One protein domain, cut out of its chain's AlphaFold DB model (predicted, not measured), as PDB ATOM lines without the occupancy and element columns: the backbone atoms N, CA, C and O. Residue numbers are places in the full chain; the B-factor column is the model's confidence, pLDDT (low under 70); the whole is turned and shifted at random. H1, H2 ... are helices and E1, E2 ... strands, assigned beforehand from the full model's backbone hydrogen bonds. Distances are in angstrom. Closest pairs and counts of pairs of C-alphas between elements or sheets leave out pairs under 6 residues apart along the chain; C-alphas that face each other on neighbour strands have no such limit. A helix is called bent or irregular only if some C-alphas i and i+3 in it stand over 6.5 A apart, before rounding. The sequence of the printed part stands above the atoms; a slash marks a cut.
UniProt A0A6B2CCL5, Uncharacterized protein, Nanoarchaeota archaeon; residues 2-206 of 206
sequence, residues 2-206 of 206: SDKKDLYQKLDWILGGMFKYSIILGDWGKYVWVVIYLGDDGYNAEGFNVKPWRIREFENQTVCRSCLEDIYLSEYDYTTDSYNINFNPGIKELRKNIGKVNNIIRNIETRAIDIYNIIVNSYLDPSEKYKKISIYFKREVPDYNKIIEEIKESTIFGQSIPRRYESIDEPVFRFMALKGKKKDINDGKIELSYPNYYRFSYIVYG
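What this domain is: This is residues 2 to 206 of the 206 residues of an uncharacterized protein of Nanoarchaeota archaeon (UniProt A0A6B2CCL5). A large antiparallel sheet of eight strands is twisted and curls round the long helix H5, and the long helix H1 lies side by side with H5 over the same face, running the opposite way. H6 is on this face too, beside the strands, while the short H2, H3 and H4 lie near the ends of E1 to E4 where E1 and E3 begin and E2 and E4 end; residues 183 to 189 of the link from E7 to E8 stick out. The printed part has 205 residues, with six named helices and eight named strands in the order H1 H2 E1 E2 H3 E3 E4 H4 H5 E5 H6 E6 E7 E8. The sheet's order is E4 E3 E2 E1 E5 E8 E7 E6, and the class is mixed, helices and strands. The whole is compact, with a radius of gyration of the C-alphas of 17.3 A and spans of 52 by 42 by 33 A.

Where its parts are: H1, residues 2 to 24, begins at C-alpha 2 (353.223, 238.402, 245.851) and is 33.1 A long from first to last C-alpha. H2 is residues 26 to 29. E1, residues 31 to 38, is 23.0 A long, and E2, residues 42 to 50, is 27.3 A. H3, residues 52 to 60, is irregular: C-alphas 53 and 56 are 7.6 A apart. E3, residues 68 to 77, is 27.0 A long and bends by 53 degrees at residue 71. E4 is residues 82 to 87 and H4 residues 92 to 96. H5, residues 98 to 123, is the longest helix, 36.1 A from C-alpha 98 (354.659, 222.826, 214.915) to C-alpha 123. E5 is residues 132 to 139, H6 residues 144 to 153, E6 residues 154 to 160 and E7 residues 171 to 179. E8, residues 198 to 205, ends at C-alpha 205 (333.470, 235.865, 231.267).

How they stand to each other: E4 and E6 are the edge strands of the sheet. E1 and E2 form a hairpin, with N 35 and O 46 at 2.8 A. E3 and E4 form another, with N 86 and O 73 at 2.8 A. Between the inner strands E1 and E5, N 34 and O 135 are 2.8 A apart, within hydrogen-bond range. E6, E7 and E8 are a meander, each strand the antiparallel neighbour of the one before; N 157 and O 176 are at 2.9 A, and N 175 and O 202 at 2.8 A. H1, H5 and H6 lie on the same face, two layers of helices and sheet. H1 and H5 touch at Ile 14 and Ile 108, their closest C-alphas, 5.4 A apart, at a shallow tilt of 30 degrees, opposite ways. The height of H1 over the sheet is 9.4 A, and on the local plane it runs slantwise to E5 at 52 degrees. H6 has a height of 5.7 A and is over none of the strands, but only just, with 2 C-alphas on E7. H2 and H3 only graze the sheet, with residues 27 to 29 and 52 to 59; H4 is only just not on it, with 4 pairs of C-alphas within 10 A. H1 and H2 touch only at the corner, the C-alphas of Ser 22 and Gly 29 being closest at 4.1 A. Every O i to N i+4 pair is within hydrogen-bond range in H1, H4, H5 and H6; H3 has 3 of 5, and H2 is too short for such a pair.

The domain as a whole: The C-alphas farthest apart, of Thr 80 and Asp 187, are 53.4 A from each other. The printed part has no cut and ends at residue 206, the chain's last. The link from E7 to E8, residues 180 to 197, is long. The mean pLDDT of the printed part is 88.9; it is under 70 at residues 2, 62, 164 to 168 and 180 to 191.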
ATOM      1  N   SER A   2     352.690 239.349 246.854       65.25
ATOM      2  CA  SER A   2     353.223 238.402 245.851       65.25
ATOM      3  C   SER A   2     352.377 238.334 244.566       65.25
ATOM      4  O   SER A   2     352.883 238.561 243.468       65.25
ATOM      5  N   ASP A   3     351.065 238.145 244.715       72.00
ATOM      6  CA  ASP A   3     350.230 237.627 243.617       72.00
ATOM      7  C   ASP A   3     349.931 238.672 242.540       72.00
ATOM      8  O   ASP A   3     349.842 238.355 241.361       72.00
ATOM      9  N   LYS A   4     349.884 239.960 242.912       74.88
ATOM     10  CA  LYS A   4     349.760 241.059 241.939       74.88
ATOM     11  C   LYS A   4     350.999 241.198 241.056       74.88
ATOM     12  O   LYS A   4     350.871 241.514 239.880       74.88
ATOM     13  N   LYS A   5     352.203 241.001 241.608       81.19
ATOM     14  CA  LYS A   5     353.439 241.069 240.814       81.19
ATOM     15  C   LYS A   5     353.516 239.878 239.863       81.19
ATOM     16  O   LYS A   5     353.849 240.069 238.698       81.19
ATOM     17  N   ASP A   6     353.165 238.695 240.358       87.38
ATOM     18  CA  ASP A   6     353.096 237.477 239.553       87.38
ATOM     19  C   ASP A   6     352.058 237.600 238.419       87.38
ATOM     20  O   ASP A   6     352.374 237.328 237.265       87.38
ATOM     21  N   LEU A   7     350.872 238.153 238.703       92.62
ATOM     22  CA  LEU A   7     349.820 238.445 237.720       92.62
ATOM     23  C   LEU A   7     350.326 239.272 236.529       92.62
ATOM     24  O   LEU A   7     350.182 238.854 235.380       92.62
ATOM     25  N   TYR A   8     350.935 240.436 236.781       92.25
ATOM     26  CA  TYR A   8     351.422 241.295 235.694       92.25
ATOM     27  C   TYR A   8     352.584 240.659 234.926       92.25
ATOM     28  O   TYR A   8     352.632 240.766 233.705       92.25
ATOM     29  N   GLN A   9     353.474 239.927 235.604       92.75
ATOM     30  CA  GLN A   9     354.545 239.185 234.933       92.75
ATOM     31  C   GLN A   9     353.999 238.097 234.003       92.75
ATOM     32  O   GLN A   9     354.516 237.922 232.899       92.75
ATOM     33  N   LYS A  10     352.952 237.374 234.419       95.62
ATOM     34  CA  LYS A  10     352.279 236.387 233.566       95.62
ATOM     35  C   LYS A  10     351.563 237.053 232.390       95.62
ATOM     36  O   LYS A  10     351.649 236.537 231.277       95.62
ATOM     37  N   LEU A  11     350.924 238.207 232.602       96.31
ATOM     38  CA  LEU A  11     350.255 238.969 231.540       96.31
ATOM     39  C   LEU A  11     351.251 239.464 230.481       96.31
ATOM     40  O   LEU A  11     350.998 239.293 229.289       96.31
ATOM     41  N   ASP A  12     352.407 239.988 230.897       94.75
ATOM     42  CA  ASP A  12     353.496 240.370 229.987       94.75
ATOM     43  C   ASP A  12     354.012 239.159 229.191       94.75
ATOM     44  O   ASP A  12     354.284 239.249 227.990       94.75
ATOM     45  N   TRP A  13     354.098 237.993 229.841       95.94
ATOM     46  CA  TRP A  13     354.473 236.740 229.188       95.94
ATOM     47  C   TRP A  13     353.455 236.309 228.129       95.94
ATOM     48  O   TRP A  13     353.854 235.933 227.026       95.94
ATOM     49  N   ILE A  14     352.156 236.380 228.437       97.88
ATOM     50  CA  ILE A  14     351.088 236.088 227.474       97.88
ATOM     51  C   ILE A  14     351.151 237.070 226.306       97.88
ATOM     52  O   ILE A  14     351.118 236.630 225.160       97.88
ATOM     53  N   LEU A  15     351.302 238.374 226.560       97.62
ATOM     54  CA  LEU A  15     351.441 239.386 225.511       97.62
ATOM     55  C   LEU A  15     352.620 239.067 224.576       97.62
ATOM     56  O   LEU A  15     352.452 239.012 223.356       97.62
ATOM     57  N   GLY A  16     353.800 238.785 225.135       96.56
ATOM     58  CA  GLY A  16     354.974 238.388 224.357       96.56
ATOM     59  C   GLY A  16     354.777 237.070 223.598       96.56
ATOM     60  O   GLY A  16     355.206 236.943 222.448       96.56
ATOM     61  N   GLY A  17     354.092 236.101 224.210       97.00
ATOM     62  CA  GLY A  17     353.724 234.824 223.598       97.00
ATOM     63  C   GLY A  17     352.792 235.001 222.401       97.00
ATOM     64  O   GLY A  17     353.095 234.503 221.318       97.00
ATOM     65  N   MET A  18     351.714 235.768 222.569       97.88
ATOM     66  CA  MET A  18     350.749 236.094 221.517       97.88
ATOM     67  C   MET A  18     351.410 236.860 220.370       97.88
ATOM     68  O   MET A  18     351.193 236.523 219.207       97.88
ATOM     69  N   PHE A  19     352.281 237.829 220.670       97.31
ATOM     70  CA  PHE A  19     353.050 238.537 219.647       97.31
ATOM     71  C   PHE A  19     353.966 237.589 218.864       97.31
ATOM     72  O   PHE A  19     353.934 237.557 217.635       97.31
ATOM     73  N   LYS A  20     354.748 236.752 219.554       95.81
ATOM     74  CA  LYS A  20     355.624 235.766 218.906       95.81
ATOM     75  C   LYS A  20     354.834 234.778 218.052       95.81
ATOM     76  O   LYS A  20     355.265 234.443 216.949       95.81
ATOM     77  N   TYR A  21     353.691 234.318 218.552       95.38
ATOM     78  CA  TYR A  21     352.802 233.416 217.834       95.38
ATOM     79  C   TYR A  21     352.251 234.070 216.561       95.38
ATOM     80  O   TYR A  21     352.366 233.508 215.473       95.38
ATOM     81  N   SER A  22     351.772 235.306 216.685       95.62
ATOM     82  CA  SER A  22     351.313 236.154 215.587       95.62
ATOM     83  C   SER A  22     352.375 236.337 214.491       95.62
ATOM     84  O   SER A  22     352.058 236.257 213.307       95.62
ATOM     85  N   ILE A  23     353.651 236.502 214.850       94.75
ATOM     86  CA  ILE A  23     354.749 236.579 213.873       94.75
ATOM     87  C   ILE A  23     354.985 235.240 213.163       94.75
ATOM     88  O   ILE A  23     355.180 235.224 211.950       94.75
ATOM     89  N   ILE A  24     354.944 234.112 213.886       92.88
ATOM     90  CA  ILE A  24     355.125 232.774 213.288       92.88
ATOM     91  C   ILE A  24     354.036 232.475 212.253       92.88
ATOM     92  O   ILE A  24     354.322 231.858 211.230       92.88
ATOM     93  N   LEU A  25     352.810 232.933 212.506       92.62
ATOM     94  CA  LEU A  25     351.666 232.754 211.613       92.62
ATOM     95  C   LEU A  25     351.719 233.625 210.344       92.62
ATOM     96  O   LEU A  25     350.861 233.469 209.479       92.62
ATOM     97  N   GLY A  26     352.689 234.536 210.195       92.00
ATOM     98  CA  GLY A  26     352.795 235.377 208.998       92.00
ATOM     99  C   GLY A  26     351.520 236.192 208.761       92.00
ATOM    100  O   GLY A  26     351.015 236.830 209.684       92.00
ATOM    101  N   ASP A  27     350.971 236.166 207.549       91.19
ATOM    102  CA  ASP A  27     349.759 236.925 207.197       91.19
ATOM    103  C   ASP A  27     348.520 236.474 207.985       91.19
ATOM    104  O   ASP A  27     347.681 237.296 208.357       91.19
ATOM    105  N   TRP A  28     348.446 235.185 208.332       92.38
ATOM    106  CA  TRP A  28     347.386 234.624 209.177       92.38
ATOM    107  C   TRP A  28     347.434 235.144 210.613       92.38
ATOM    108  O   TRP A  28     346.454 235.070 211.342       92.38
ATOM    109  N   GLY A  29     348.574 235.688 211.037       93.56
ATOM    110  CA  GLY A  29     348.769 236.171 212.392       93.56
ATOM    111  C   GLY A  29     348.341 237.612 212.625       93.56
ATOM    112  O   GLY A  29     348.612 238.127 213.703       93.56
ATOM    113  N   LYS A  30     347.762 238.336 211.651       95.69
ATOM    114  CA  LYS A  30     347.341 239.736 211.896       95.69
ATOM    115  C   LYS A  30     346.340 239.821 213.053       95.69
ATOM    116  O   LYS A  30     346.459 240.719 213.881       95.69
ATOM    117  N   TYR A  31     345.418 238.865 213.113       95.56
ATOM    118  CA  TYR A  31     344.429 238.692 214.170       95.56
ATOM    119  C   TYR A  31     344.612 237.305 214.773       95.56
ATOM    120  O   TYR A  31     344.502 236.319 214.051       95.56
ATOM    121  N   VAL A  32     344.892 237.228 216.069       96.69
ATOM    122  CA  VAL A  32     344.999 235.959 216.793       96.69
ATOM    123  C   VAL A  32     344.090 236.025 218.001       96.69
ATOM    124  O   VAL A  32     344.203 236.936 218.825       96.69
ATOM    125  N   TRP A  33     343.199 235.051 218.104       96.94
ATOM    126  CA  TRP A  33     342.279 234.913 219.214       96.94
ATOM    127  C   TRP A  33     342.415 233.506 219.787       96.94
ATOM    128  O   TRP A  33     342.403 232.535 219.040       96.94
ATOM    129  N   VAL A  34     342.596 233.412 221.102       98.06
ATOM    130  CA  VAL A  34     342.514 232.174 221.877       98.06
ATOM    131  C   VAL A  34     341.324 232.267 222.823       98.06
ATOM    132  O   VAL A  34     341.207 233.244 223.568       98.06
ATOM    133  N   VAL A  35     340.450 231.271 222.797       97.81
ATOM    134  CA  VAL A  35     339.327 231.125 223.725       97.81
ATOM    135  C   VAL A  35     339.528 229.840 224.507       97.81
ATOM    136  O   VAL A  35     339.826 228.812 223.917       97.81
ATOM    137  N   ILE A  36     339.384 229.908 225.826       98.19
ATOM    138  CA  ILE A  36     339.539 228.764 226.727       98.19
ATOM    139  C   ILE A  36     338.226 228.588 227.476       98.19
ATOM    140  O   ILE A  36     337.761 229.524 228.130       98.19
ATOM    141  N   TYR A  37     337.653 227.396 227.388       97.06
ATOM    142  CA  TYR A  37     336.459 226.965 228.097       97.06
ATOM    143  C   TYR A  37     336.868 226.065 229.261       97.06
ATOM    144  O   TYR A  37     337.446 224.997 229.062       97.06
ATOM    145  N   LEU A  38     336.574 226.514 230.477       94.81
ATOM    146  CA  LEU A  38     336.933 225.834 231.717       94.81
ATOM    147  C   LEU A  38     335.860 224.799 232.074       94.81
ATOM    148  O   LEU A  38     334.667 225.120 232.107       94.81
ATOM    149  N   GLY A  39     336.295 223.570 232.339       91.19
ATOM    150  CA  GLY A  39     335.469 222.473 232.836       91.19
ATOM    151  C   GLY A  39     335.907 222.030 234.231       91.19
ATOM    152  O   GLY A  39     336.916 222.497 234.754       91.19
ATOM    153  N   ASP A  40     335.139 221.119 234.824       86.50
ATOM    154  CA  ASP A  40     335.437 220.594 236.162       86.50
ATOM    155  C   ASP A  40     336.702 219.705 236.150       86.50
ATOM    156  O   ASP A  40     337.523 219.789 237.060       86.50
ATOM    157  N   ASP A  41     336.918 218.947 235.068       90.19
ATOM    158  CA  ASP A  41     338.026 217.984 234.927       90.19
ATOM    159  C   ASP A  41     339.123 218.435 233.946       90.19
ATOM    160  O   ASP A  41     339.998 217.656 233.569       90.19
ATOM    161  N   GLY A  42     339.096 219.696 233.508       94.12
ATOM    162  CA  GLY A  42     340.040 220.159 232.498       94.12
ATOM    163  C   GLY A  42     339.668 221.474 231.836       94.12
ATOM    164  O   GLY A  42     338.931 222.300 232.381       94.12
ATOM    165  N   TYR A  43     340.169 221.663 230.620       96.81
ATOM    166  CA  TYR A  43     339.710 222.728 229.737       96.81
ATOM    167  C   TYR A  43     339.806 222.326 228.270       96.81
ATOM    168  O   TYR A  43     340.635 221.507 227.879       96.81
ATOM    169  N   ASN A  44     338.984 222.979 227.457       97.75
ATOM    170  CA  ASN A  44     339.109 222.979 226.005       97.75
ATOM    171  C   ASN A  44     339.506 224.376 225.555       97.75
ATOM    172  O   ASN A  44     339.007 225.361 226.106       97.75
ATOM    173  N   ALA A  45     340.370 224.489 224.559       97.81
ATOM    174  CA  ALA A  45     340.707 225.774 223.982       97.81
ATOM    175  C   ALA A  45     340.700 225.744 222.458       97.81
ATOM    176  O   ALA A  45     340.961 224.738 221.803       97.81
ATOM    177  N   GLU A  46     340.362 226.894 221.896       97.62
ATOM    178  CA  GLU A  46     340.258 227.109 220.466       97.62
ATOM    179  C   GLU A  46     341.086 228.337 220.119       97.62
ATOM    180  O   GLU A  46     340.923 229.414 220.704       97.62
ATOM    181  N   GLY A  47     341.983 228.187 219.153       96.75
ATOM    182  CA  GLY A  47     342.671 229.312 218.545       96.75
ATOM    183  C   GLY A  47     342.119 229.562 217.163       96.75
ATOM    184  O   GLY A  47     342.075 228.636 216.365       96.75
ATOM    185  N   PHE A  48     341.784 230.803 216.835       94.94
ATOM    186  CA  PHE A  48     341.318 231.177 215.504       94.94
ATOM    187  C   PHE A  48     341.875 232.530 215.067       94.94
ATOM    188  O   PHE A  48     342.396 233.327 215.856       94.94
ATOM    189  N   ASN A  49     341.807 232.775 213.764       93.38
ATOM    190  CA  ASN A  49     342.259 234.007 213.136       93.38
ATOM    191  C   ASN A  49     341.215 234.554 212.165       93.38
ATOM    192  O   ASN A  49     340.144 233.986 211.971       93.38
ATOM    193  N   VAL A  50     341.560 235.680 211.547       93.06
ATOM    194  CA  VAL A  50     340.860 236.197 210.375       93.06
ATOM    195  C   VAL A  50     341.627 235.761 209.130       93.06
ATOM    196  O   VAL A  50     342.823 236.038 209.008       93.06
ATOM    197  N   LYS A  51     340.925 235.140 208.180       93.12
ATOM    198  CA  LYS A  51     341.449 234.766 206.861       93.12
ATOM    199  C   LYS A  51     342.119 235.972 206.204       93.12
ATOM    200  O   LYS A  51     341.442 236.991 206.030       93.12
ATOM    201  N   PRO A  52     343.386 235.877 205.755       91.81
ATOM    202  CA  PRO A  52     344.109 237.010 205.182       91.81
ATOM    203  C   PRO A  52     343.343 237.731 204.066       91.81
ATOM    204  O   PRO A  52     343.269 238.958 204.034       91.81
ATOM    205  N   TRP A  53     342.683 236.970 203.191       92.44
ATOM    206  CA  TRP A  53     341.903 237.506 202.073       92.44
ATOM    207  C   TRP A  53     340.542 238.103 202.466       92.44
ATOM    208  O   TRP A  53     339.903 238.721 201.622       92.44
ATOM    209  N   ARG A  54     340.094 237.958 203.721       92.56
ATOM    210  CA  ARG A  54     338.833 238.533 204.236       92.56
ATOM    211  C   ARG A  54     339.031 239.610 205.301       92.56
ATOM    212  O   ARG A  54     338.055 240.106 205.854       92.56
ATOM    213  N   ILE A  55     340.270 240.033 205.561       90.50
ATOM    214  CA  ILE A  55     340.573 241.088 206.544       90.50
ATOM    215  C   ILE A  55     339.801 242.381 206.252       90.50
ATOM    216  O   ILE A  55     339.251 242.975 207.171       90.50
ATOM    217  N   ARG A  56     339.715 242.798 204.980       87.62
ATOM    218  CA  ARG A  56     338.976 244.017 204.604       87.62
ATOM    219  C   ARG A  56     337.482 243.911 204.911       87.62
ATOM    220  O   ARG A  56     336.881 244.888 205.333       87.62
ATOM    221  N   GLU A  57     336.882 242.744 204.688       89.44
ATOM    222  CA  GLU A  57     335.471 242.500 205.009       89.44
ATOM    223  C   GLU A  57     335.258 242.517 206.523       89.44
ATOM    224  O   GLU A  57     334.350 243.186 207.007       89.44
ATOM    225  N   PHE A  58     336.144 241.848 207.266       88.69
ATOM    226  CA  PHE A  58     336.120 241.808 208.725       88.69
ATOM    227  C   PHE A  58     336.257 243.201 209.361       88.69
ATOM    228  O   PHE A  58     335.551 243.506 210.312       88.69
ATOM    229  N   GLU A  59     337.132 244.060 208.831       87.75
ATOM    230  CA  GLU A  59     337.339 245.423 209.344       87.75
ATOM    231  C   GLU A  59     336.175 246.376 209.023       87.75
ATOM    232  O   GLU A  59     335.964 247.343 209.751       87.75
ATOM    233  N   ASN A  60     335.407 246.100 207.962       87.44
ATOM    234  CA  ASN A  60     334.308 246.954 207.500       87.44
ATOM    235  C   ASN A  60     332.917 246.506 207.982       87.44
ATOM    236  O   ASN A  60     331.950 247.245 207.800       87.44
ATOM    237  N   GLN A  61     332.781 245.304 208.550       80.62
ATOM    238  CA  GLN A  61     331.495 244.738 208.968       80.62
ATOM    239  C   GLN A  61     331.454 244.471 210.473       80.62
ATOM    240  O   GLN A  61     332.437 244.066 211.080       80.62
ATOM    241  N   THR A  62     330.272 244.623 211.077       68.00
ATOM    242  CA  THR A  62     330.068 244.354 212.511       68.00
ATOM    243  C   THR A  62     330.119 242.857 212.844       68.00
ATOM    244  O   THR A  62     330.505 242.494 213.950       68.00
ATOM    245  N   VAL A  63     329.744 241.972 211.907       77.19
ATOM    246  CA  VAL A  63     329.749 240.511 212.105       77.19
ATOM    247  C   VAL A  63     330.191 239.804 210.823       77.19
ATOM    248  O   VAL A  63     329.474 239.829 209.831       77.19
ATOM    249  N   CYS A  64     331.326 239.099 210.863       83.62
ATOM    250  CA  CYS A  64     331.771 238.244 209.759       83.62
ATOM    251  C   CYS A  64     332.273 236.881 210.256       83.62
ATOM    252  O   CYS A  64     333.473 236.631 210.353       83.62
ATOM    253  N   ARG A  65     331.348 235.956 210.540       83.62
ATOM    254  CA  ARG A  65     331.705 234.584 210.960       83.62
ATOM    255  C   ARG A  65     332.509 233.842 209.896       83.62
ATOM    256  O   ARG A  65     333.466 233.150 210.204       83.62
ATOM    257  N   SER A  66     332.159 234.040 208.627       88.62
ATOM    258  CA  SER A  66     332.846 233.395 207.506       88.62
ATOM    259  C   SER A  66     334.251 233.961 207.234       88.62
ATOM    260  O   SER A  66     334.986 233.407 206.412       88.62
ATOM    261  N   CYS A  67     334.633 235.061 207.892       92.12
ATOM    262  CA  CYS A  67     335.991 235.598 207.855       92.12
ATOM    263  C   CYS A  67     336.945 234.821 208.766       92.12
ATOM    264  O   CYS A  67     338.154 234.963 208.604       92.12
ATOM    265  N   LEU A  68     336.422 234.027 209.703       91.62
ATOM    266  CA  LEU A  68     337.226 233.308 210.678       91.62
ATOM    267  C   LEU A  68     337.699 231.959 210.128       91.62
ATOM    268  O   LEU A  68     337.050 231.358 209.266       91.62
ATOM    269  N   GLU A  69     338.853 231.514 210.609       94.38
ATOM    270  CA  GLU A  69     339.394 230.173 210.391       94.38
ATOM    271  C   GLU A  69     340.035 229.685 211.687       94.38
ATOM    272  O   GLU A  69     340.794 230.423 212.328       94.38
ATOM    273  N   ASP A  70     339.762 228.434 212.042       94.25
ATOM    274  CA  ASP A  70     340.388 227.807 213.196       94.25
ATOM    275  C   ASP A  70     341.866 227.560 212.904       94.25
ATOM    276  O   ASP A  70     342.255 227.077 211.841       94.25
ATOM    277  N   ILE A  71     342.716 227.904 213.858       94.62
ATOM    278  CA  ILE A  71     344.140 227.598 213.850       94.62
ATOM    279  C   ILE A  71     344.389 226.260 214.536       94.62
ATOM    280  O   ILE A  71     345.173 225.450 214.034       94.62
ATOM    281  N   TYR A  72     343.760 226.041 215.690       96.12
ATOM    282  CA  TYR A  72     343.883 224.808 216.454       96.12
ATOM    283  C   TYR A  72     342.700 224.605 217.399       96.12
ATOM    284  O   TYR A  72     342.021 225.562 217.771       96.12
ATOM    285  N   LEU A  73     342.547 223.356 217.823       97.44
ATOM    286  CA  LEU A  73     341.744 222.941 218.967       97.44
ATOM    287  C   LEU A  73     342.671 222.215 219.944       97.44
ATOM    288  O   LEU A  73     343.480 221.390 219.510       97.44
ATOM    289  N   SER A  74     342.595 222.526 221.229       97.44
ATOM    290  CA  SER A  74     343.337 221.842 222.285       97.44
ATOM    291  C   SER A  74     342.420 221.425 223.426       97.44
ATOM    292  O   SER A  74     341.354 221.998 223.647       97.44
ATOM    293  N   GLU A  75     342.855 220.396 224.138       97.81
ATOM    294  CA  GLU A  75     342.177 219.835 225.297       97.81
ATOM    295  C   GLU A  75     343.228 219.466 226.343       97.81
ATOM    296  O   GLU A  75     344.289 218.920 226.012       97.81
ATOM    297  N   TYR A  76     342.928 219.766 227.602       97.56
ATOM    298  CA  TYR A  76     343.709 219.338 228.750       97.56
ATOM    299  C   TYR A  76     342.812 218.642 229.766       97.56
ATOM    300  O   TYR A  76     341.800 219.211 230.171       97.56
ATOM    301  N   ASP A  77     343.224 217.457 230.203       95.62
ATOM    302  CA  ASP A  77     342.551 216.643 231.217       95.62
ATOM    303  C   ASP A  77     343.416 216.588 232.486       95.62
ATOM    304  O   ASP A  77     344.556 216.112 232.457       95.62
ATOM    305  N   TYR A  78     342.872 217.070 233.609       91.44
ATOM    306  CA  TYR A  78     343.562 217.094 234.903       91.44
ATOM    307  C   TYR A  78     343.746 215.696 235.506       91.44
ATOM    308  O   TYR A  78     344.711 215.465 236.234       91.44
ATOM    309  N   THR A  79     342.834 214.766 235.220       93.31
ATOM    310  CA  THR A  79     342.846 213.406 235.777       93.31
ATOM    311  C   THR A  79     343.992 212.594 235.195       93.31
ATOM    312  O   THR A  79     344.635 211.812 235.897       93.31
ATOM    313  N   THR A  80     344.253 212.782 233.902       95.50
ATOM    314  CA  THR A  80     345.299 212.060 233.168       95.50
ATOM    315  C   THR A  80     346.568 212.880 232.940       95.50
ATOM    316  O   THR A  80     347.536 212.342 232.401       95.50
ATOM    317  N   ASP A  81     346.580 214.158 233.345       93.44
ATOM    318  CA  ASP A  81     347.618 215.153 233.027       93.44
ATOM    319  C   ASP A  81     347.985 215.151 231.531       93.44
ATOM    320  O   ASP A  81     349.150 215.249 231.125       93.44
ATOM    321  N   SER A  82     346.973 214.987 230.677       95.38
ATOM    322  CA  SER A  82     347.162 214.835 229.239       95.38
ATOM    323  C   SER A  82     346.772 216.112 228.507       95.38
ATOM    324  O   SER A  82     345.714 216.685 228.739       95.38
ATOM    325  N   TYR A  83     347.663 216.578 227.629       96.75
ATOM    326  CA  TYR A  83     347.449 217.751 226.787       96.75
ATOM    327  C   TYR A  83     347.498 217.343 225.321       96.75
ATOM    328  O   TYR A  83     348.539 216.890 224.832       96.75
ATOM    329  N   ASN A  84     346.394 217.559 224.615       96.25
ATOM    330  CA  ASN A  84     346.256 217.261 223.201       96.25
ATOM    331  C   ASN A  84     346.006 218.551 222.427       96.25
ATOM    332  O   ASN A  84     345.244 219.407 222.854       96.25
ATOM    333  N   ILE A  85     346.643 218.689 221.267       96.06
ATOM    334  CA  ILE A  85     346.417 219.819 220.367       96.06
ATOM    335  C   ILE A  85     346.365 219.332 218.928       96.06
ATOM    336  O   ILE A  85     347.260 218.628 218.454       96.06
ATOM    337  N   ASN A  86     345.316 219.734 218.224       94.94
ATOM    338  CA  ASN A  86     345.112 219.465 216.818       94.94
ATOM    339  C   ASN A  86     345.165 220.779 216.037       94.94
ATOM    340  O   ASN A  86     344.383 221.694 216.279       94.94
ATOM    341  N   PHE A  87     346.098 220.873 215.096       94.19
ATOM    342  CA  PHE A  87     346.281 222.061 214.270       94.19
ATOM    343  C   PHE A  87     345.506 221.945 212.965       94.19
ATOM    344  O   PHE A  87     345.500 220.889 212.333       94.19
ATOM    345  N   ASN A  88     344.959 223.065 212.490       91.25
ATOM    346  CA  ASN A  88     344.359 223.122 211.168       91.25
ATOM    347  C   ASN A  88     345.429 222.832 210.099       91.25
ATOM    348  O   ASN A  88     346.383 223.609 209.935       91.25
ATOM    349  N   PRO A  89     345.291 221.739 209.326       87.50
ATOM    350  CA  PRO A  89     346.283 221.378 208.328       87.50
ATOM    351  C   PRO A  89     346.358 222.406 207.189       87.50
ATOM    352  O   PRO A  89     347.381 222.457 206.505       87.50
ATOM    353  N   GLY A  90     345.326 223.222 206.966       86.50
ATOM    354  CA  GLY A  90     345.275 224.237 205.910       86.50
ATOM    355  C   GLY A  90     346.287 225.377 206.066       86.50
ATOM    356  O   GLY A  90     346.660 225.995 205.068       86.50
ATOM    357  N   ILE A  91     346.799 225.620 207.277       86.12
ATOM    358  CA  ILE A  91     347.725 226.725 207.564       86.12
ATOM    359  C   ILE A  91     349.170 226.213 207.499       86.12
ATOM    360  O   ILE A  91     349.684 225.552 208.406       86.12
ATOM    361  N   LYS A  92     349.859 226.510 206.391       85.88
ATOM    362  CA  LYS A  92     351.211 225.989 206.104       85.88
ATOM    363  C   LYS A  92     352.263 226.477 207.104       85.88
ATOM    364  O   LYS A  92     353.230 225.763 207.369       85.88
ATOM    365  N   GLU A  93     352.084 227.673 207.650       84.56
ATOM    366  CA  GLU A  93     352.975 228.322 208.614       84.56
ATOM    367  C   GLU A  93     353.110 227.501 209.905       84.56
ATOM    368  O   GLU A  93     354.215 227.384 210.445       84.56
ATOM    369  N   LEU A  94     352.020 226.855 210.340       83.62
ATOM    370  CA  LEU A  94     351.999 225.968 211.507       83.62
ATOM    371  C   LEU A  94     352.882 224.740 211.295       83.62
ATOM    372  O   LEU A  94     353.699 224.408 212.153       83.62
ATOM    373  N   ARG A  95     352.769 224.095 210.126       80.25
ATOM    374  CA  ARG A  95     353.495 222.851 209.816       80.25
ATOM    375  C   ARG A  95     355.009 223.033 209.901       80.25
ATOM    376  O   ARG A  95     355.710 222.141 210.363       80.25
ATOM    377  N   LYS A  96     355.511 224.202 209.497       83.00
ATOM    378  CA  LYS A  96     356.947 224.517 209.519       83.00
ATOM    379  C   LYS A  96     357.520 224.632 210.936       83.00
ATOM    380  O   LYS A  96     358.722 224.473 211.106       83.00
ATOM    381  N   ASN A  97     356.690 224.933 211.937       81.88
ATOM    382  CA  ASN A  97     357.135 225.279 213.291       81.88
ATOM    383  C   ASN A  97     356.315 224.581 214.388       81.88
ATOM    384  O   ASN A  97     356.218 225.104 215.499       81.88
ATOM    385  N   ILE A  98     355.733 223.414 214.100       88.31
ATOM    386  CA  ILE A  98     354.659 222.826 214.915       88.31
ATOM    387  C   ILE A  98     355.045 222.645 216.390       88.31
ATOM    388  O   ILE A  98     354.298 223.060 217.269       88.31
ATOM    389  N   GLY A  99     356.252 222.142 216.682       89.81
ATOM    390  CA  GLY A  99     356.718 221.957 218.061       89.81
ATOM    391  C   GLY A  99     356.897 223.278 218.817       89.81
ATOM    392  O   GLY A  99     356.522 223.399 219.980       89.81
ATOM    393  N   LYS A 100     357.412 224.310 218.136       91.38
ATOM    394  CA  LYS A 100     357.582 225.651 218.713       91.38
ATOM    395  C   LYS A 100     356.233 226.323 218.962       91.38
ATOM    396  O   LYS A 100     356.069 226.965 219.995       91.38
ATOM    397  N   VAL A 101     355.298 226.189 218.024       92.62
ATOM    398  CA  VAL A 101     353.945 226.745 218.137       92.62
ATOM    399  C   VAL A 101     353.170 226.054 219.254       92.62
ATOM    400  O   VAL A 101     352.628 226.750 220.105       92.62
ATOM    401  N   ASN A 102     353.205 224.720 219.312       94.75
ATOM    402  CA  ASN A 102     352.600 223.934 220.387       94.75
ATOM    403  C   ASN A 102     353.078 224.420 221.765       94.75
ATOM    404  O   ASN A 102     352.269 224.796 222.607       94.75
ATOM    405  N   ASN A 103     354.396 224.539 221.961       95.50
ATOM    406  CA  ASN A 103     354.931 225.022 223.232       95.50
ATOM    407  C   ASN A 103     354.484 226.460 223.559       95.50
ATOM    408  O   ASN A 103     354.246 226.776 224.719       95.50
ATOM    409  N   ILE A 104     354.371 227.355 222.570       96.25
ATOM    410  CA  ILE A 104     353.877 228.721 222.808       96.25
ATOM    411  C   ILE A 104     352.411 228.700 223.248       96.25
ATOM    412  O   ILE A 104     352.087 229.348 224.237       96.25
ATOM    413  N   ILE A 105     351.559 227.947 222.550       96.69
ATOM    414  CA  ILE A 105     350.126 227.840 222.845       96.69
ATOM    415  C   ILE A 105     349.904 227.262 224.238       96.69
ATOM    416  O   ILE A 105     349.307 227.936 225.070       96.69
ATOM    417  N   ARG A 106     350.508 226.105 224.539       96.69
ATOM    418  CA  ARG A 106     350.414 225.485 225.866       96.69
ATOM    419  C   ARG A 106     350.839 226.458 226.970       96.69
ATOM    420  O   ARG A 106     350.170 226.594 227.983       96.69
ATOM    421  N   ASN A 107     351.930 227.200 226.759       97.12
ATOM    422  CA  ASN A 107     352.399 228.194 227.726       97.12
ATOM    423  C   ASN A 107     351.454 229.388 227.905       97.12
ATOM    424  O   ASN A 107     351.421 229.945 229.005       97.12
ATOM    425  N   ILE A 108     350.762 229.812 226.841       98.12
ATOM    426  CA  ILE A 108     349.737 230.860 226.891       98.12
ATOM    427  C   ILE A 108     348.533 230.350 227.680       98.12
ATOM    428  O   ILE A 108     348.118 231.026 228.615       98.12
ATOM    429  N   GLU A 109     348.023 229.164 227.351       98.19
ATOM    430  CA  GLU A 109     346.840 228.570 227.982       98.19
ATOM    431  C   GLU A 109     347.054 228.303 229.473       98.19
ATOM    432  O   GLU A 109     346.282 228.784 230.299       98.19
ATOM    433  N   THR A 110     348.156 227.645 229.850       96.44
ATOM    434  CA  THR A 110     348.466 227.389 231.266       96.44
ATOM    435  C   THR A 110     348.568 228.691 232.066       96.44
ATOM    436  O   THR A 110     347.960 228.822 233.125       96.44
ATOM    437  N   ARG A 111     349.275 229.705 231.545       97.38
ATOM    438  CA  ARG A 111     349.395 231.002 232.238       97.38
ATOM    439  C   ARG A 111     348.082 231.766 232.277       97.38
ATOM    440  O   ARG A 111     347.867 232.537 233.206       97.38
ATOM    441  N   ALA A 112     347.232 231.601 231.268       97.81
ATOM    442  CA  ALA A 112     345.911 232.200 231.255       97.81
ATOM    443  C   ALA A 112     345.070 231.637 232.400       97.81
ATOM    444  O   ALA A 112     344.458 232.403 233.132       97.81
ATOM    445  N   ILE A 113     345.125 230.328 232.630       96.50
ATOM    446  CA  ILE A 113     344.432 229.685 233.751       96.50
ATOM    447  C   ILE A 113     344.993 230.159 235.098       96.50
ATOM    448  O   ILE A 113     344.219 230.504 235.991       96.50
ATOM    449  N   ASP A 114     346.316 230.290 235.237       95.44
ATOM    450  CA  ASP A 114     346.920 230.871 236.446       95.44
ATOM    451  C   ASP A 114     346.402 232.295 236.714       95.44
ATOM    452  O   ASP A 114     346.012 232.638 237.831       95.44
ATOM    453  N   ILE A 115     346.379 233.134 235.674       96.44
ATOM    454  CA  ILE A 115     345.872 234.508 235.741       96.44
ATOM    455  C   ILE A 115     344.393 234.516 236.115       96.44
ATOM    456  O   ILE A 115     343.987 235.291 236.977       96.44
ATOM    457  N   TYR A 116     343.594 233.655 235.489       95.88
ATOM    458  CA  TYR A 116     342.184 233.477 235.800       95.88
ATOM    459  C   TYR A 116     341.972 233.156 237.283       95.88
ATOM    460  O   TYR A 116     341.199 233.851 237.938       95.88
ATOM    461  N   ASN A 117     342.724 232.204 237.841       93.75
ATOM    462  CA  ASN A 117     342.627 231.846 239.257       93.75
ATOM    463  C   ASN A 117     342.970 233.031 240.174       93.75
ATOM    464  O   ASN A 117     342.297 233.254 241.181       93.75
ATOM    465  N   ILE A 118     343.979 233.839 239.823       94.38
ATOM    466  CA  ILE A 118     344.298 235.066 240.571       94.38
ATOM    467  C   ILE A 118     343.145 236.077 240.476       94.38
ATOM    468  O   ILE A 118     342.786 236.683 241.488       94.38
ATOM    469  N   ILE A 119     342.564 236.262 239.284       93.88
ATOM    470  CA  ILE A 119     341.449 237.190 239.056       93.88
ATOM    471  C   ILE A 119     340.241 236.791 239.896       93.88
ATOM    472  O   ILE A 119     339.732 237.625 240.642       93.88
ATOM    473  N   VAL A 120     339.817 235.529 239.807       93.06
ATOM    474  CA  VAL A 120     338.646 235.024 240.529       93.06
ATOM    475  C   VAL A 120     338.819 235.204 242.030       93.06
ATOM    476  O   VAL A 120     337.955 235.782 242.675       93.06
ATOM    477  N   ASN A 121     339.976 234.822 242.574       91.94
ATOM    478  CA  ASN A 121     340.218 234.890 244.014       91.94
ATOM    479  C   ASN A 121     340.427 236.310 244.560       91.94
ATOM    480  O   ASN A 121     340.237 236.535 245.753       91.94
ATOM    481  N   SER A 122     340.873 237.259 243.729       90.44
ATOM    482  CA  SER A 122     341.278 238.593 244.203       90.44
ATOM    483  C   SER A 122     340.354 239.732 243.770       90.44
ATOM    484  O   SER A 122     340.428 240.814 244.354       90.44
ATOM    485  N   TYR A 123     339.550 239.539 242.722       90.19
ATOM    486  CA  TYR A 123     338.798 240.616 242.070       90.19
ATOM    487  C   TYR A 123     337.340 240.268 241.746       90.19
ATOM    488  O   TYR A 123     336.576 241.194 241.471       90.19
ATOM    489  N   LEU A 124     336.960 238.989 241.746       90.75
ATOM    490  CA  LEU A 124     335.597 238.522 241.464       90.75
ATOM    491  C   LEU A 124     335.046 237.713 242.653       90.75
ATOM    492  O   LEU A 124     335.711 237.617 243.682       90.75
ATOM    493  N   ASP A 125     333.825 237.179 242.532       89.12
ATOM    494  CA  ASP A 125     333.208 236.319 243.549       89.12
ATOM    495  C   ASP A 125     333.540 234.841 243.269       89.12
ATOM    496  O   ASP A 125     333.005 234.270 242.318       89.12
ATOM    497  N   PRO A 126     334.379 234.175 244.084       88.94
ATOM    498  CA  PRO A 126     334.767 232.783 243.849       88.94
ATOM    499  C   PRO A 126     333.618 231.771 243.937       88.94
ATOM    500  O   PRO A 126     333.808 230.615 243.562       88.94
ATOM    501  N   SER A 127     332.453 232.161 244.466       88.06
ATOM    502  CA  SER A 127     331.270 231.296 244.524       88.06
ATOM    503  C   SER A 127     330.515 231.218 243.193       88.06
ATOM    504  O   SER A 127     329.729 230.290 242.979       88.06
ATOM    505  N   GLU A 128     330.767 232.155 242.276       87.50
ATOM    506  CA  GLU A 128     330.187 232.153 240.941       87.50
ATOM    507  C   GLU A 128     330.979 231.278 239.958       87.50
ATOM    508  O   GLU A 128     332.172 231.014 240.115       87.50
ATOM    509  N   LYS A 129     330.309 230.835 238.887       86.06
ATOM    510  CA  LYS A 129     330.932 230.030 237.829       86.06
ATOM    511  C   LYS A 129     331.354 230.902 236.650       86.06
ATOM    512  O   LYS A 129     330.542 231.186 235.775       86.06
ATOM    513  N   TYR A 130     332.642 231.218 236.566       91.00
ATOM    514  CA  TYR A 130     333.257 231.813 235.378       91.00
ATOM    515  C   TYR A 130     333.835 230.697 234.503       91.00
ATOM    516  O   TYR A 130     334.680 229.925 234.943       91.00
ATOM    517  N   LYS A 131     333.354 230.553 233.267       91.06
ATOM    518  CA  LYS A 131     333.665 229.363 232.447       91.06
ATOM    519  C   LYS A 131     334.488 229.649 231.205       91.06
ATOM    520  O   LYS A 131     334.781 228.726 230.450       91.06
ATOM    521  N   LYS A 132     334.832 230.912 230.952       95.75
ATOM    522  CA  LYS A 132     335.446 231.295 229.684       95.75
ATOM    523  C   LYS A 132     336.486 232.392 229.851       95.75
ATOM    524  O   LYS A 132     336.249 233.414 230.495       95.75
ATOM    525  N   ILE A 133     337.625 232.182 229.203       97.38
ATOM    526  CA  ILE A 133     338.709 233.149 229.046       97.38
ATOM    527  C   ILE A 133     338.854 233.456 227.557       97.38
ATOM    528  O   ILE A 133     338.724 232.579 226.709       97.38
ATOM    529  N   SER A 134     339.151 234.708 227.231       97.44
ATOM    530  CA  SER A 134     339.456 235.150 225.874       97.44
ATOM    531  C   SER A 134     340.731 235.967 225.864       97.44
ATOM    532  O   SER A 134     340.845 236.955 226.589       97.44
ATOM    533  N   ILE A 135     341.643 235.627 224.966       98.44
ATOM    534  CA  ILE A 135     342.890 236.345 224.739       98.44
ATOM    535  C   ILE A 135     342.913 236.772 223.284       98.44
ATOM    536  O   ILE A 135     342.856 235.945 222.379       98.44
ATOM    537  N   TYR A 136     343.007 238.071 223.055       97.62
ATOM    538  CA  TYR A 136     343.013 238.649 221.723       97.62
ATOM    539  C   TYR A 136     344.289 239.445 221.509       97.62
ATOM    540  O   TYR A 136     344.701 240.231 222.366       97.62
ATOM    541  N   PHE A 137     344.889 239.257 220.340       97.88
ATOM    542  CA  PHE A 137     346.031 240.021 219.882       97.88
ATOM    543  C   PHE A 137     345.860 240.415 218.418       97.88
ATOM    544  O   PHE A 137     345.528 239.589 217.565       97.88
ATOM    545  N   LYS A 138     346.137 241.682 218.118       96.75
ATOM    546  CA  LYS A 138     346.121 242.219 216.758       96.75
ATOM    547  C   LYS A 138     347.410 242.957 216.472       96.75
ATOM    548  O   LYS A 138     347.811 243.806 217.265       96.75
ATOM    549  N   ARG A 139     347.997 242.713 215.303       95.81
ATOM    550  CA  ARG A 139     349.032 243.578 214.728       95.81
ATOM    551  C   ARG A 139     348.383 244.630 213.839       95.81
ATOM    552  O   ARG A 139     347.655 244.292 212.908       95.81
ATOM    553  N   GLU A 140     348.668 245.898 214.106       94.19
ATOM    554  CA  GLU A 140     348.252 247.004 213.233       94.19
ATOM    555  C   GLU A 140     349.232 247.189 212.068       94.19
ATOM    556  O   GLU A 140     348.847 247.616 210.983       94.19
ATOM    557  N   VAL A 141     350.499 246.810 212.267       92.69
ATOM    558  CA  VAL A 141     351.567 246.904 211.263       92.69
ATOM    559  C   VAL A 141     352.367 245.598 211.186       92.69
ATOM    560  O   VAL A 141     352.430 244.855 212.164       92.69
ATOM    561  N   PRO A 142     353.011 245.285 210.050       88.19
ATOM    562  CA  PRO A 142     353.863 244.100 209.940       88.19
ATOM    563  C   PRO A 142     355.241 244.274 210.606       88.19
ATOM    564  O   PRO A 142     355.946 243.287 210.805       88.19
ATOM    565  N   ASP A 143     355.634 245.509 210.937       93.75
ATOM    566  CA  ASP A 143     356.960 245.850 211.458       93.75
ATOM    567  C   ASP A 143     357.173 245.310 212.882       93.75
ATOM    568  O   ASP A 143     356.602 245.800 213.860       93.75
ATOM    569  N   TYR A 144     358.027 244.291 212.984       93.81
ATOM    570  CA  TYR A 144     358.376 243.638 214.242       93.81
ATOM    571  C   TYR A 144     359.009 244.599 215.255       93.81
ATOM    572  O   TYR A 144     358.652 244.563 216.434       93.81
ATOM    573  N   ASN A 145     359.938 245.450 214.805       95.38
ATOM    574  CA  ASN A 145     360.723 246.314 215.685       95.38
ATOM    575  C   ASN A 145     359.837 247.393 216.311       95.38
ATOM    576  O   ASN A 145     359.902 247.621 217.516       95.38
ATOM    577  N   LYS A 146     358.925 247.970 215.523       95.06
ATOM    578  CA  LYS A 146     357.950 248.939 216.044       95.06
ATOM    579  C   LYS A 146     357.044 248.339 217.114       95.06
ATOM    580  O   LYS A 146     356.805 248.972 218.139       95.06
ATOM    581  N   ILE A 147     356.554 247.115 216.899       94.75
ATOM    582  CA  ILE A 147     355.671 246.459 217.869       94.75
ATOM    583  C   ILE A 147     356.433 246.106 219.149       94.75
ATOM    584  O   ILE A 147     355.934 246.371 220.239       94.75
ATOM    585  N   ILE A 148     357.636 245.529 219.052       94.31
ATOM    586  CA  ILE A 148     358.381 245.119 220.251       94.31
ATOM    587  C   ILE A 148     358.851 246.312 221.088       94.31
ATOM    588  O   ILE A 148     358.865 246.221 222.315       94.31
ATOM    589  N   GLU A 149     359.228 247.424 220.454       93.31
ATOM    590  CA  GLU A 149     359.542 248.669 221.158       93.31
ATOM    591  C   GLU A 149     358.312 249.197 221.892       93.31
ATOM    592  O   GLU A 149     358.384 249.469 223.088       93.31
ATOM    593  N   GLU A 150     357.159 249.236 221.226       92.88
ATOM    594  CA  GLU A 150     355.934 249.723 221.852       92.88
ATOM    595  C   GLU A 150     355.434 248.807 222.978       92.88
ATOM    596  O   GLU A 150     354.969 249.305 224.001       92.88
ATOM    597  N   ILE A 151     355.577 247.481 222.856       92.88
ATOM    598  CA  ILE A 151     355.272 246.535 223.945       92.88
ATOM    599  C   ILE A 151     356.107 246.857 225.194       92.88
ATOM    600  O   ILE A 151     355.563 246.860 226.293       92.88
ATOM    601  N   LYS A 152     357.399 247.187 225.048       90.38
ATOM    602  CA  LYS A 152     358.269 247.550 226.188       90.38
ATOM    603  C   LYS A 152     357.847 248.848 226.879       90.38
ATOM    604  O   LYS A 152     358.133 249.028 228.060       90.38
ATOM    605  N   GLU A 153     357.206 249.753 226.144       88.19
ATOM    606  CA  GLU A 153     356.683 251.022 226.663       88.19
ATOM    607  C   GLU A 153     355.232 250.925 227.152       88.19
ATOM    608  O   GLU A 153     354.702 251.881 227.724       88.19
ATOM    609  N   SER A 154     354.576 249.791 226.918       87.94
ATOM    610  CA  SER A 154     353.181 249.584 227.280       87.94
ATOM    611  C   SER A 154     353.035 249.170 228.741       87.94
ATOM    612  O   SER A 154     353.922 248.575 229.348       87.94
ATOM    613  N   THR A 155     351.872 249.469 229.305       88.94
ATOM    614  CA  THR A 155     351.427 248.970 230.606       88.94
ATOM    615  C   THR A 155     350.125 248.204 230.417       88.94
ATOM    616  O   THR A 155     349.272 248.596 229.621       88.94
ATOM    617  N   ILE A 156     349.952 247.108 231.153       90.56
ATOM    618  CA  ILE A 156     348.710 246.338 231.141       90.56
ATOM    619  C   ILE A 156     347.788 246.868 232.239       90.56
ATOM    620  O   ILE A 156     348.166 246.927 233.407       90.56
ATOM    621  N   PHE A 157     346.580 247.265 231.856       89.94
ATOM    622  CA  PHE A 157     345.579 247.844 232.744       89.94
ATOM    623  C   PHE A 157     344.389 246.900 232.902       89.94
ATOM    624  O   PHE A 157     343.819 246.463 231.902       89.94
ATOM    625  N   GLY A 158     344.026 246.596 234.151       90.62
ATOM    626  CA  GLY A 158     342.897 245.739 234.509       90.62
ATOM    627  C   GLY A 158     341.693 246.533 234.998       90.62
ATOM    628  O   GLY A 158     341.852 247.490 235.752       90.62
ATOM    629  N   GLN A 159     340.493 246.110 234.613       91.25
ATOM    630  CA  GLN A 159     339.240 246.685 235.090       91.25
ATOM    631  C   GLN A 159     338.138 245.628 235.189       91.25
ATOM    632  O   GLN A 159     338.034 244.740 234.335       91.25
ATOM    633  N   SER A 160     337.276 245.780 236.193       90.50
ATOM    634  CA  SER A 160     335.997 245.080 236.244       90.50
ATOM    635  C   SER A 160     335.038 245.647 235.198       90.50
ATOM    636  O   SER A 160     335.153 246.797 234.758       90.50
ATOM    637  N   ILE A 161     334.097 244.818 234.769       88.00
ATOM    638  CA  ILE A 161     333.031 245.196 233.853       88.00
ATOM    639  C   ILE A 161     331.718 244.904 234.578       88.00
ATOM    640  O   ILE A 161     331.476 243.755 234.939       88.00
ATOM    641  N   PRO A 162     330.879 245.922 234.832       81.81
ATOM    642  CA  PRO A 162     329.575 245.695 235.435       81.81
ATOM    643  C   PRO A 162     328.735 244.781 234.540       81.81
ATOM    644  O   PRO A 162     328.543 245.101 233.361       81.81
ATOM    645  N   ARG A 163     328.219 243.680 235.103       73.94
ATOM    646  CA  ARG A 163     327.231 242.842 234.416       73.94
ATOM    647  C   ARG A 163     325.994 243.673 234.111       73.94
ATOM    648  O   ARG A 163     325.529 244.439 234.958       73.94
ATOM    649  N   ARG A 164     325.479 243.543 232.890       69.69
ATOM    650  CA  ARG A 164     324.223 244.195 232.495       69.69
ATOM    651  C   ARG A 164     323.054 243.225 232.574       69.69
ATOM    652  O   ARG A 164     321.940 243.673 232.827       69.69
ATOM    653  N   TYR A 165     323.317 241.931 232.398       63.09
ATOM    654  CA  TYR A 165     322.322 240.865 232.452       63.09
ATOM    655  C   TYR A 165     322.867 239.637 233.204       63.09
ATOM    656  O   TYR A 165     324.067 239.515 233.432       63.09
ATOM    657  N   GLU A 166     321.991 238.696 233.565       63.44
ATOM    658  CA  GLU A 166     322.350 237.414 234.208       63.44
ATOM    659  C   GLU A 166     322.913 236.375 233.208       63.44
ATOM    660  O   GLU A 166     322.734 235.168 233.369       63.44
ATOM    661  N   SER A 167     323.552 236.818 232.118       68.12
ATOM    662  CA  SER A 167     324.099 235.909 231.105       68.12
ATOM    663  C   SER A 167     325.534 235.509 231.439       68.12
ATOM    664  O   SER A 167     326.413 236.358 231.534       68.12
ATOM    665  N   ILE A 168     325.774 234.197 231.498       64.94
ATOM    666  CA  ILE A 168     327.087 233.572 231.745       64.94
ATOM    667  C   ILE A 168     328.132 233.809 230.637       64.94
ATOM    668  O   ILE A 168     329.269 233.348 230.733       64.94
ATOM    669  N   ASP A 169     327.749 234.497 229.561       76.25
ATOM    670  CA  ASP A 169     328.604 234.815 228.418       76.25
ATOM    671  C   ASP A 169     328.987 236.299 228.347       76.25
ATOM    672  O   ASP A 169     329.541 236.742 227.334       76.25
ATOM    673  N   GLU A 170     328.745 237.068 229.415       87.31
ATOM    674  CA  GLU A 170     329.161 238.464 229.514       87.31
ATOM    675  C   GLU A 170     330.584 238.609 230.062       87.31
ATOM    676  O   GLU A 170     331.010 237.859 230.941       87.31
ATOM    677  N   PRO A 171     331.371 239.562 229.537       91.75
ATOM    678  CA  PRO A 171     332.696 239.817 230.066       91.75
ATOM    679  C   PRO A 171     332.565 240.505 231.432       91.75
ATOM    680  O   PRO A 171     331.922 241.546 231.541       91.75
ATOM    681  N   VAL A 172     333.211 239.953 232.458       93.38
ATOM    682  CA  VAL A 172     333.140 240.439 233.853       93.38
ATOM    683  C   VAL A 172     334.418 241.142 234.297       93.38
ATOM    684  O   VAL A 172     334.414 242.003 235.178       93.38
ATOM    685  N   PHE A 173     335.538 240.813 233.654       94.62
ATOM    686  CA  PHE A 173     336.830 241.418 233.937       94.62
ATOM    687  C   PHE A 173     337.675 241.458 232.672       94.62
ATOM    688  O   PHE A 173     337.680 240.503 231.895       94.62
ATOM    689  N   ARG A 174     338.430 242.541 232.465       95.88
ATOM    690  CA  ARG A 174     339.370 242.631 231.345       95.88
ATOM    691  C   ARG A 174     340.687 243.284 231.724       95.88
ATOM    692  O   ARG A 174     340.710 244.278 232.443       95.88
ATOM    693  N   PHE A 175     341.760 242.781 231.133       96.12
ATOM    694  CA  PHE A 175     343.027 243.475 230.982       96.12
ATOM    695  C   PHE A 175     343.203 243.931 229.537       96.12
ATOM    696  O   PHE A 175     342.835 243.213 228.607       96.12
ATOM    697  N   MET A 176     343.798 245.103 229.335       95.25
ATOM    698  CA  MET A 176     344.218 245.572 228.015       95.25
ATOM    699  C   MET A 176     345.590 246.228 228.080       95.25
ATOM    700  O   MET A 176     345.960 246.805 229.103       95.25
ATOM    701  N   ALA A 177     346.331 246.164 226.979       93.94
ATOM    702  CA  ALA A 177     347.561 246.931 226.856       93.94
ATOM    703  C   ALA A 177     347.247 248.389 226.506       93.94
ATOM    704  O   ALA A 177     346.496 248.660 225.566       93.94
ATOM    705  N   LEU A 178     347.848 249.311 227.253       90.50
ATOM    706  CA  LEU A 178     347.769 250.751 227.049       90.50
ATOM    707  C   LEU A 178     349.178 251.331 226.948       90.50
ATOM    708  O   LEU A 178     350.122 250.858 227.580       90.50
ATOM    709  N   LYS A 179     349.310 252.385 226.158       84.50
ATOM    710  CA  LYS A 179     350.500 253.210 226.060       84.50
ATOM    711  C   LYS A 179     350.474 254.257 227.171       84.50
ATOM    712  O   LYS A 179     349.502 254.999 227.309       84.50
ATOM    713  N   GLY A 180     351.554 254.316 227.942       65.19
ATOM    714  CA  GLY A 180     351.755 255.297 229.005       65.19
ATOM    715  C   GLY A 180     353.118 255.079 229.651       65.19
ATOM    716  O   GLY A 180     353.433 253.971 230.084       65.19
ATOM    717  N   LYS A 181     353.961 256.119 229.692       53.25
ATOM    718  CA  LYS A 181     355.280 256.006 230.320       53.25
ATOM    719  C   LYS A 181     355.092 255.766 231.815       53.25
ATOM    720  O   LYS A 181     354.438 256.542 232.499       53.25
ATOM    721  N   LYS A 182     355.796 254.769 232.352       49.03
ATOM    722  CA  LYS A 182     355.932 254.473 233.794       49.03
ATOM    723  C   LYS A 182     356.446 255.654 234.657       49.03
ATOM    724  O   LYS A 182     356.658 255.469 235.850       49.03
ATOM    725  N   LYS A 183     356.726 256.826 234.060       42.41
ATOM    726  CA  LYS A 183     357.413 257.977 234.667       42.41
ATOM    727  C   LYS A 183     356.500 259.067 235.239       42.41
ATOM    728  O   LYS A 183     357.000 259.847 236.040       42.41
ATOM    729  N   ASP A 184     355.204 259.090 234.948       42.19
ATOM    730  CA  ASP A 184     354.333 260.187 235.412       42.19
ATOM    731  C   ASP A 184     353.643 259.879 236.751       42.19
ATOM    732  O   ASP A 184     352.454 260.108 236.942       42.19
ATOM    733  N   ILE A 185     354.413 259.356 237.712       48.53
ATOM    734  CA  ILE A 185     353.968 259.201 239.111       48.53
ATOM    735  C   ILE A 185     353.928 260.572 239.826       48.53
ATOM    736  O   ILE A 185     353.356 260.683 240.906       48.53
ATOM    737  N   ASN A 186     354.469 261.630 239.207       43.97
ATOM    738  CA  ASN A 186     354.636 262.936 239.847       43.97
ATOM    739  C   ASN A 186     353.668 264.038 239.398       43.97
ATOM    740  O   ASN A 186     353.746 265.115 239.971       43.97
ATOM    741  N   ASP A 187     352.741 263.801 238.465       44.19
ATOM    742  CA  ASP A 187     351.764 264.833 238.076       44.19
ATOM    743  C   ASP A 187     350.416 264.232 237.649       44.19
ATOM    744  O   ASP A 187     350.035 264.270 236.488       44.19
ATOM    745  N   GLY A 188     349.700 263.636 238.611       49.62
ATOM    746  CA  GLY A 188     348.228 263.616 238.755       49.62
ATOM    747  C   GLY A 188     347.281 263.167 237.621       49.62
ATOM    748  O   GLY A 188     346.102 262.958 237.902       49.62
ATOM    749  N   LYS A 189     347.714 263.007 236.368       51.62
ATOM    750  CA  LYS A 189     346.894 262.620 235.213       51.62
ATOM    751  C   LYS A 189     347.723 261.769 234.258       51.62
ATOM    752  O   LYS A 189     348.499 262.273 233.457       51.62
ATOM    753  N   ILE A 190     347.527 260.458 234.331       55.34
ATOM    754  CA  ILE A 190     348.090 259.530 233.352       55.34
ATOM    755  C   ILE A 190     347.218 259.608 232.091       55.34
ATOM    756  O   ILE A 190     346.080 259.139 232.099       55.34
ATOM    757  N   GLU A 191     347.735 260.181 231.004       62.50
ATOM    758  CA  GLU A 191     347.110 260.054 229.683       62.50
ATOM    759  C   GLU A 191     347.369 258.646 229.135       62.50
ATOM    760  O   GLU A 191     348.363 258.372 228.462       62.50
ATOM    761  N   LEU A 192     346.472 257.717 229.467       71.00
ATOM    762  CA  LEU A 192     346.473 256.377 228.895       71.00
ATOM    763  C   LEU A 192     345.835 256.418 227.504       71.00
ATOM    764  O   LEU A 192     344.684 256.821 227.343       71.00
ATOM    765  N   SER A 193     346.571 255.951 226.502       83.69
ATOM    766  CA  SER A 193     346.071 255.763 225.135       83.69
ATOM    767  C   SER A 193     346.245 254.310 224.711       83.69
ATOM    768  O   SER A 193     346.987 253.554 225.335       83.69
ATOM    769  N   TYR A 194     345.553 253.871 223.663       87.62
ATOM    770  CA  TYR A 194     345.867 252.565 223.091       87.62
ATOM    771  C   TYR A 194     347.228 252.604 222.372       87.62
ATOM    772  O   TYR A 194     347.603 253.661 221.859       87.62
ATOM    773  N   PRO A 195     347.952 251.473 222.270       91.81
ATOM    774  CA  PRO A 195     349.158 251.396 221.448       91.81
ATOM    775  C   PRO A 195     348.881 251.800 219.983       91.81
ATOM    776  O   PRO A 195     347.741 251.815 219.526       91.81
ATOM    777  N   ASN A 196     349.892 252.127 219.196       93.50
ATOM    778  CA  ASN A 196     349.717 252.482 217.787       93.50
ATOM    779  C   ASN A 196     349.861 251.269 216.859       93.50
ATOM    780  O   ASN A 196     349.305 251.263 215.763       93.50
ATOM    781  N   TYR A 197     350.604 250.246 217.283       95.56
ATOM    782  CA  TYR A 197     351.071 249.163 216.419       95.56
ATOM    783  C   TYR A 197     350.475 247.798 216.757       95.56
ATOM    784  O   TYR A 197     350.597 246.864 215.960       95.56
ATOM    785  N   TYR A 198     349.803 247.671 217.901       96.44
ATOM    786  CA  TYR A 198     349.127 246.437 218.281       96.44
ATOM    787  C   TYR A 198     347.921 246.669 219.197       96.44
ATOM    788  O   TYR A 198     347.748 247.730 219.797       96.44
ATOM    789  N   ARG A 199     347.079 245.648 219.343       96.62
ATOM    790  CA  ARG A 199     346.048 245.571 220.388       96.62
ATOM    791  C   ARG A 199     346.229 244.272 221.147       96.62
ATOM    792  O   ARG A 199     346.549 243.248 220.548       96.62
ATOM    793  N   PHE A 200     345.993 244.320 222.450       97.62
ATOM    794  CA  PHE A 200     345.982 243.149 223.312       97.62
ATOM    795  C   PHE A 200     344.856 243.271 224.326       97.62
ATOM    796  O   PHE A 200     344.697 244.329 224.943       97.62
ATOM    797  N   SER A 201     344.116 242.186 224.518       97.38
ATOM    798  CA  SER A 201     343.167 242.071 225.617       97.38
ATOM    799  C   SER A 201     343.094 240.652 226.153       97.38
ATOM    800  O   SER A 201     343.082 239.694 225.384       97.38
ATOM    801  N   TYR A 202     342.963 240.547 227.466       98.12
ATOM    802  CA  TYR A 202     342.650 239.324 228.190       98.12
ATOM    803  C   TYR A 202     341.322 239.544 228.915       98.12
ATOM    804  O   TYR A 202     341.172 240.556 229.597       98.12
ATOM    805  N   ILE A 203     340.353 238.650 228.764       97.50
ATOM    806  CA  ILE A 203     338.986 238.843 229.259       97.50
ATOM    807  C   ILE A 203     338.508 237.567 229.948       97.50
ATOM    808  O   ILE A 203     338.659 236.482 229.390       97.50
ATOM    809  N   VAL A 204     337.909 237.715 231.128       96.44
ATOM    810  CA  VAL A 204     337.171 236.659 231.836       96.44
ATOM    811  C   VAL A 204     335.679 236.905 231.643       96.44
ATOM    812  O   VAL A 204     335.235 238.054 231.712       96.44
ATOM    813  N   TYR A 205     334.923 235.836 231.415       93.56
ATOM    814  CA  TYR A 205     333.470 235.865 231.267       93.56
ATOM    815  C   TYR A 205     332.793 235.025 232.342       93.56
ATOM    816  O   TYR A 205     333.327 233.985 232.748       93.56
ATOM    817  N   GLY A 206     331.595 235.446 232.734       84.81
ATOM    818  CA  GLY A 206     330.674 234.645 233.529       84.81
ATOM    819  C   GLY A 206     329.427 235.397 233.913       84.81
ATOM    820  O   GLY A 206     329.287 236.588 233.568       84.81
TER     821      GLY A 206